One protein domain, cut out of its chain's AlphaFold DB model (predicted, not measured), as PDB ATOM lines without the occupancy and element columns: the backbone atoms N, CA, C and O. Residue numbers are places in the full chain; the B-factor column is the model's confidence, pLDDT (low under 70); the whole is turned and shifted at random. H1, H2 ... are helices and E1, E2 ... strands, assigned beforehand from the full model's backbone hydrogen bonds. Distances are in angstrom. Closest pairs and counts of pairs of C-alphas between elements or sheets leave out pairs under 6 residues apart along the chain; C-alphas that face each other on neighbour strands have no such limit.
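What this domain is: This is residues 48 to 101 of the 113 residues of an uncharacterized protein of Candidatus Peribacteria bacterium RIFCSPHIGHO2_01_FULL_51_9 (UniProt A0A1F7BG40). A small sheet of three short strands, E1 E2 E3 in that order, has helix H1 on one face; a long loop, residues 51 to 63, joins E1 to H1, and H2 packs by E3. The printed part has 54 residues, under half in named elements, running E1 H1 E2 E3 H2; class and sheet are mixed. It is compact, radius of gyration of the C-alphas 10.0 A, spanning 26 by 18 by 14 A.

How they stand to each other: Start at E1, residues 48 to 50, parallel to E2, residues 75 to 78; N 49 and O 76 are 2.8 A apart. H1, residues 64 to 71, is on the sheet at a height of 7.0 A, making a right-handed strand-helix-strand unit, parallel neighbours E1 and E2 with H1 between. E2 and E3, residues 84 to 86, form an antiparallel hairpin; N 77 and O 85 are 2.9 A apart. H2, residues 96 to 100, only grazes the sheet; C-alphas 86 and 97, its closest to E3, are 4.8 A apart. H2's O i to N i+4 pair is within hydrogen-bond range; H1 has 1 of 4, and 3 of 5 O i to N i+3.

Where its parts are: Find C-alpha 48 at (103.428, 79.536, 57.112), beginning E1; H1 spans 12.9 A, E2 9.7 A; H2 ends at C-alpha 100, (109.495, 67.410, 70.044).

The domain as a whole: The printed part has no cut; residues 59 to 61 are under 70.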
ATOM      1  N   PRO A  48     102.170  80.213  57.406       94.44
ATOM      2  CA  PRO A  48     103.428  79.536  57.112       94.44
ATOM      3  C   PRO A  48     104.621  80.476  57.282       94.44
ATOM      4  O   PRO A  48     104.693  81.530  56.648       94.44
ATOM      5  N   LEU A  49     105.607  80.034  58.055       94.38
ATOM      6  CA  LEU A  49     106.910  80.662  58.186       94.38
ATOM      7  C   LEU A  49     107.950  79.830  57.432       94.38
ATOM      8  O   LEU A  49     108.375  78.770  57.891       94.38
ATOM      9  N   HIS A  50     108.343  80.288  56.246       94.19
ATOM     10  CA  HIS A  50     109.309  79.575  55.414       94.19
ATOM     11  C   HIS A  50     110.744  79.821  55.874       94.19
ATOM     12  O   HIS A  50     111.183  80.967  55.954       94.19
ATOM     13  N   VAL A  51     111.483  78.735  56.087       92.19
ATOM     14  CA  VAL A  51     112.902  78.758  56.447       92.19
ATOM     15  C   VAL A  51     113.747  78.028  55.400       92.19
ATOM     16  O   VAL A  51     113.266  77.144  54.688       92.19
ATOM     17  N   ASP A  52     115.011  78.425  55.256       93.25
ATOM     18  CA  ASP A  52     115.914  77.925  54.210       93.25
ATOM     19  C   ASP A  52     116.695  76.661  54.612       93.25
ATOM     20  O   ASP A  52     117.283  75.984  53.761       93.25
ATOM     21  N   TYR A  53     116.633  76.271  55.881       89.62
ATOM     22  CA  TYR A  53     117.244  75.059  56.418       89.62
ATOM     23  C   TYR A  53     116.247  73.885  56.507       89.62
ATOM     24  O   TYR A  53     115.029  74.090  56.570       89.62
ATOM     25  N   PRO A  54     116.735  72.631  56.446       91.25
ATOM     26  CA  PRO A  54     115.886  71.451  56.538       91.25
ATOM     27  C   PRO A  54     115.519  71.137  57.994       91.25
ATOM     28  O   PRO A  54     116.291  71.405  58.908       91.25
ATOM     29  N   PHE A  55     114.381  70.473  58.204       88.50
ATOM     30  CA  PHE A  55     114.068  69.884  59.505       88.50
ATOM     31  C   PHE A  55     114.963  68.666  59.777       88.50
ATOM     32  O   PHE A  55     114.899  67.686  59.026       88.50
ATOM     33  N   GLU A  56     115.755  68.706  60.851       86.00
ATOM     34  CA  GLU A  56     116.680  67.625  61.238       86.00
ATOM     35  C   GLU A  56     116.190  66.759  62.413       86.00
ATOM     36  O   GLU A  56     116.865  65.795  62.786       86.00
ATOM     37  N   GLY A  57     115.025  67.068  62.998       74.00
ATOM     38  CA  GLY A  57     114.479  66.336  64.150       74.00
ATOM     39  C   GLY A  57     115.323  66.466  65.422       74.00
ATOM     40  O   GLY A  57     115.369  65.541  66.233       74.00
ATOM     41  N   LYS A  58     116.055  67.575  65.572       70.00
ATOM     42  CA  LYS A  58     116.905  67.875  66.729       70.00
ATOM     43  C   LYS A  58     116.632  69.297  67.207       70.00
ATOM     44  O   LYS A  58     116.360  70.152  66.382       70.00
ATOM     45  N   TYR A  59     116.848  69.525  68.504       66.12
ATOM     46  CA  TYR A  59     116.940  70.840  69.150       66.12
ATOM     47  C   TYR A  59     118.188  71.603  68.686       66.12
ATOM     48  O   TYR A  59     119.155  71.746  69.444       66.12
ATOM     49  N   LEU A  60     118.244  72.013  67.426       60.25
ATOM     50  CA  LEU A  60     119.320  72.866  66.952       60.25
ATOM     51  C   LEU A  60     118.717  74.013  66.165       60.25
ATOM     52  O   LEU A  60     118.229  73.801  65.062       60.25
ATOM     53  N   ASP A  61     118.836  75.195  66.780       64.31
ATOM     54  CA  ASP A  61     118.613  76.527  66.224       64.31
ATOM     55  C   ASP A  61     118.737  76.579  64.701       64.31
ATOM     56  O   ASP A  61     119.706  76.037  64.143       64.31
ATOM     57  N   PRO A  62     117.857  77.350  64.041       77.50
ATOM     58  CA  PRO A  62     117.273  78.615  64.540       77.50
ATOM     59  C   PRO A  62     115.867  78.571  65.165       77.50
ATOM     60  O   PRO A  62     114.964  77.956  64.604       77.50
ATOM     61  N   HIS A  63     115.671  79.376  66.225       85.31
ATOM     62  CA  HIS A  63     114.379  79.620  66.888       85.31
ATOM     63  C   HIS A  63     113.346  80.380  66.025       85.31
ATOM     64  O   HIS A  63     113.114  81.579  66.217       85.31
ATOM     65  N   ALA A  64     112.764  79.720  65.026       90.94
ATOM     66  CA  ALA A  64     111.948  80.358  63.993       90.94
ATOM     67  C   ALA A  64     110.656  80.981  64.541       90.94
ATOM     68  O   ALA A  64     110.276  82.087  64.148       90.94
ATOM     69  N   CYS A  65     109.998  80.316  65.487       92.88
ATOM     70  CA  CYS A  65     108.725  80.740  66.053       92.88
ATOM     71  C   CYS A  65     108.830  82.005  66.916       92.88
ATOM     72  O   CYS A  65     107.799  82.557  67.287       92.88
ATOM     73  N   ALA A  66     110.028  82.539  67.187       93.38
ATOM     74  CA  ALA A  66     110.206  83.784  67.941       93.38
ATOM     75  C   ALA A  66     109.406  84.969  67.363       93.38
ATOM     76  O   ALA A  66     108.919  85.811  68.120       93.38
ATOM     77  N   ILE A  67     109.225  85.011  66.035       93.62
ATOM     78  CA  ILE A  67     108.510  86.090  65.337       93.62
ATOM     79  C   ILE A  67     107.061  86.250  65.816       93.62
ATOM     80  O   ILE A  67     106.572  87.372  65.921       93.62
ATOM     81  N   GLN A  68     106.416  85.156  66.238       94.75
ATOM     82  CA  GLN A  68     105.028  85.190  66.703       94.75
ATOM     83  C   GLN A  68     104.848  85.985  68.003       94.75
ATOM     84  O   GLN A  68     103.768  86.496  68.301       94.75
ATOM     85  N   CYS A  69     105.918  86.094  68.799       92.38
ATOM     86  CA  CYS A  69     105.954  86.942  69.987       92.38
ATOM     87  C   CYS A  69     106.088  88.436  69.624       92.38
ATOM     88  O   CYS A  69     105.763  89.289  70.451       92.38
ATOM     89  N   GLU A  70     106.557  88.765  68.416       94.19
ATOM     90  CA  GLU A  70     106.714  90.140  67.933       94.19
ATOM     91  C   GLU A  70     105.461  90.645  67.208       94.19
ATOM     92  O   GLU A  70     105.034  91.778  67.446       94.19
ATOM     93  N   ASP A  71     104.854  89.818  66.352       95.50
ATOM     94  CA  ASP A  71     103.686  90.197  65.545       95.50
ATOM     95  C   ASP A  71     102.334  89.782  66.154       95.50
ATOM     96  O   ASP A  71     101.296  90.346  65.794       95.50
ATOM     97  N   GLY A  72     102.331  88.857  67.119       94.31
ATOM     98  CA  GLY A  72     101.116  88.336  67.741       94.31
ATOM     99  C   GLY A  72     100.272  87.456  66.813       94.31
ATOM    100  O   GLY A  72      99.067  87.321  67.048       94.31
ATOM    101  N   VAL A  73     100.868  86.881  65.768       94.81
ATOM    102  CA  VAL A  73     100.221  86.011  64.781       94.81
ATOM    103  C   VAL A  73     100.644  84.563  65.011       94.81
ATOM    104  O   VAL A  73     101.802  84.271  65.254       94.81
ATOM    105  N   GLN A  74      99.705  83.616  64.964       93.62
ATOM    106  CA  GLN A  74     100.053  82.198  65.095       93.62
ATOM    107  C   GLN A  74     100.796  81.726  63.842       93.62
ATOM    108  O   GLN A  74     100.257  81.855  62.742       93.62
ATOM    109  N   HIS A  75     101.958  81.097  64.015       94.12
ATOM    110  CA  HIS A  75     102.754  80.546  62.920       94.12
ATOM    111  C   HIS A  75     102.917  79.023  63.000       94.12
ATOM    112  O   HIS A  75     102.639  78.389  64.021       94.12
ATOM    113  N   TYR A  76     103.385  78.448  61.894       93.56
ATOM    114  CA  TYR A  76     104.011  77.129  61.817       93.56
ATOM    115  C   TYR A  76     105.219  77.210  60.876       93.56
ATOM    116  O   TYR A  76     105.221  78.004  59.936       93.56
ATOM    117  N   VAL A  77     106.249  76.402  61.107       93.31
ATOM    118  CA  VAL A  77     107.502  76.458  60.339       93.31
ATOM    119  C   VAL A  77     107.408  75.538  59.129       93.31
ATOM    120  O   VAL A  77     106.980  74.394  59.257       93.31
ATOM    121  N   VAL A  78     107.830  76.014  57.957       93.88
ATOM    122  CA  VAL A  78     107.958  75.231  56.722       93.88
ATOM    123  C   VAL A  78     109.420  75.189  56.309       93.88
ATOM    124  O   VAL A  78     109.995  76.205  55.921       93.88
ATOM    125  N   TYR A  79     109.999  73.996  56.341       92.75
ATOM    126  CA  TYR A  79     111.420  73.772  56.096       92.75
ATOM    127  C   TYR A  79     111.720  73.531  54.618       92.75
ATOM    128  O   TYR A  79     110.859  73.108  53.838       92.75
ATOM    129  N   SER A  80     112.984  73.706  54.232       93.38
ATOM    130  CA  SER A  80     113.420  73.533  52.840       93.38
ATOM    131  C   SER A  80     113.327  72.092  52.322       93.38
ATOM    132  O   SER A  80     113.272  71.874  51.112       93.38
ATOM    133  N   ASN A  81     113.234  71.099  53.215       91.19
ATOM    134  CA  ASN A  81     112.978  69.695  52.870       91.19
ATOM    135  C   ASN A  81     111.480  69.346  52.755       91.19
ATOM    136  O   ASN A  81     111.135  68.168  52.659       91.19
ATOM    137  N   GLY A  82     110.596  70.349  52.771       89.69
ATOM    138  CA  GLY A  82     109.154  70.188  52.581       89.69
ATOM    139  C   GLY A  82     108.389  69.735  53.824       89.69
ATOM    140  O   GLY A  82     107.167  69.640  53.764       89.69
ATOM    141  N   ARG A  83     109.076  69.479  54.943       90.56
ATOM    142  CA  ARG A  83     108.427  69.200  56.230       90.56
ATOM    143  C   ARG A  83     107.908  70.487  56.863       90.56
ATOM    144  O   ARG A  83     108.369  71.578  56.523       90.56
ATOM    145  N   ALA A  84     106.982  70.344  57.804       91.94
ATOM    146  CA  ALA A  84     106.490  71.444  58.618       91.94
ATOM    147  C   ALA A  84     106.350  71.032  60.086       91.94
ATOM    148  O   ALA A  84     106.076  69.867  60.377       91.94
ATOM    149  N   THR A  85     106.539  71.983  60.999       91.75
ATOM    150  CA  THR A  85     106.377  71.788  62.448       91.75
ATOM    151  C   THR A  85     105.513  72.898  63.033       91.75
ATOM    152  O   THR A  85     105.580  74.052  62.607       91.75
ATOM    153  N   GLN A  86     104.702  72.559  64.033       92.81
ATOM    154  CA  GLN A  86     103.805  73.508  64.685       92.81
ATOM    155  C   GLN A  86     104.576  74.372  65.694       92.81
ATOM    156  O   GLN A  86     105.259  73.841  66.573       92.81
ATOM    157  N   CYS A  87     104.443  75.699  65.600       91.31
ATOM    158  CA  CYS A  87     104.877  76.579  66.683       91.31
ATOM    159  C   CYS A  87     103.957  76.417  67.889       91.31
ATOM    160  O   CYS A  87     102.775  76.098  67.743       91.31
ATOM    161  N   GLU A  88     104.474  76.709  69.078       90.25
ATOM    162  CA  GLU A  88     103.668  76.793  70.289       90.25
ATOM    163  C   GLU A  88     102.421  77.675  70.067       90.25
ATOM    164  O   GLU A  88     102.508  78.700  69.389       90.25
ATOM    165  N   PRO A  89     101.249  77.332  70.620       90.06
ATOM    166  CA  PRO A  89     100.097  78.222  70.576       90.06
ATOM    167  C   PRO A  89     100.382  79.557  71.268       90.06
ATOM    168  O   PRO A  89     100.959  79.585  72.360       90.06
ATOM    169  N   LEU A  90      99.924  80.670  70.689       86.56
ATOM    170  CA  LEU A  90      99.960  81.970  71.363       86.56
ATOM    171  C   LEU A  90      99.322  81.877  72.768       86.56
ATOM    172  O   LEU A  90      98.282  81.233  72.937       86.56
ATOM    173  N   PRO A  91      99.909  82.525  73.795       90.31
ATOM    174  CA  PRO A  91     100.969  83.538  73.732       90.31
ATOM    175  C   PRO A  91     102.401  82.974  73.800       90.31
ATOM    176  O   PRO A  91     103.328  83.724  74.100       90.31
ATOM    177  N   GLY A  92     102.592  81.666  73.608       87.75
ATOM    178  CA  GLY A  92     103.929  81.087  73.506       87.75
ATOM    179  C   GLY A  92     104.671  81.562  72.258       87.75
ATOM    180  O   GLY A  92     104.088  82.253  71.427       87.75
ATOM    181  N   CYS A  93     105.943  81.193  72.119       91.62
ATOM    182  CA  CYS A  93     106.726  81.387  70.886       91.62
ATOM    183  C   CYS A  93     107.823  80.345  70.682       91.62
ATOM    184  O   CYS A  93     108.788  80.586  69.967       91.62
ATOM    185  N   ARG A  94     107.672  79.172  71.309       89.75
ATOM    186  CA  ARG A  94     108.631  78.080  71.167       89.75
ATOM    187  C   ARG A  94     108.415  77.291  69.877       89.75
ATOM    188  O   ARG A  94     107.267  77.111  69.467       89.75
ATOM    189  N   ASP A  95     109.484  76.733  69.308       89.56
ATOM    190  CA  ASP A  95     109.418  75.768  68.195       89.56
ATOM    191  C   ASP A  95     108.993  74.386  68.697       89.56
ATOM    192  O   ASP A  95     109.668  73.384  68.509       89.56
ATOM    193  N   LEU A  96     107.861  74.315  69.391       86.12
ATOM    194  CA  LEU A  96     107.487  73.144  70.174       86.12
ATOM    195  C   LEU A  96     107.399  71.853  69.343       86.12
ATOM    196  O   LEU A  96     107.781  70.795  69.836       86.12
ATOM    197  N   GLY A  97     106.918  71.936  68.098       87.88
ATOM    198  CA  GLY A  97     106.941  70.804  67.173       87.88
ATOM    199  C   GLY A  97     108.362  70.410  66.763       87.88
ATOM    200  O   GLY A  97     108.679  69.226  66.726       87.88
ATOM    201  N   GLU A  98     109.255  71.377  66.533       88.25
ATOM    202  CA  GLU A  98     110.662  71.095  66.224       88.25
ATOM    203  C   GLU A  98     111.364  70.414  67.405       88.25
ATOM    204  O   GLU A  98     111.933  69.329  67.261       88.25
ATOM    205  N   ASP A  99     111.221  71.019  68.583       87.19
ATOM    206  CA  ASP A  99     111.712  70.561  69.878       87.19
ATOM    207  C   ASP A  99     111.256  69.122  70.180       87.19
ATOM    208  O   ASP A  99     111.987  68.304  70.741       87.19
ATOM    209  N   ARG A 100     110.029  68.759  69.807       84.38
ATOM    210  CA  ARG A 100     109.495  67.410  70.044       84.38
ATOM    211  C   ARG A 100     109.778  66.428  68.914       84.38
ATOM    212  O   ARG A 100     109.543  65.235  69.087       84.38
ATOM    213  N   GLY A 101     110.325  66.888  67.792       86.88
ATOM    214  CA  GLY A 101     110.499  66.048  66.611       86.88
ATOM    215  C   GLY A 101     109.192  65.792  65.843       86.88
ATOM    216  O   GLY A 101     109.156  64.893  65.006       86.88
TER     217      GLY A 101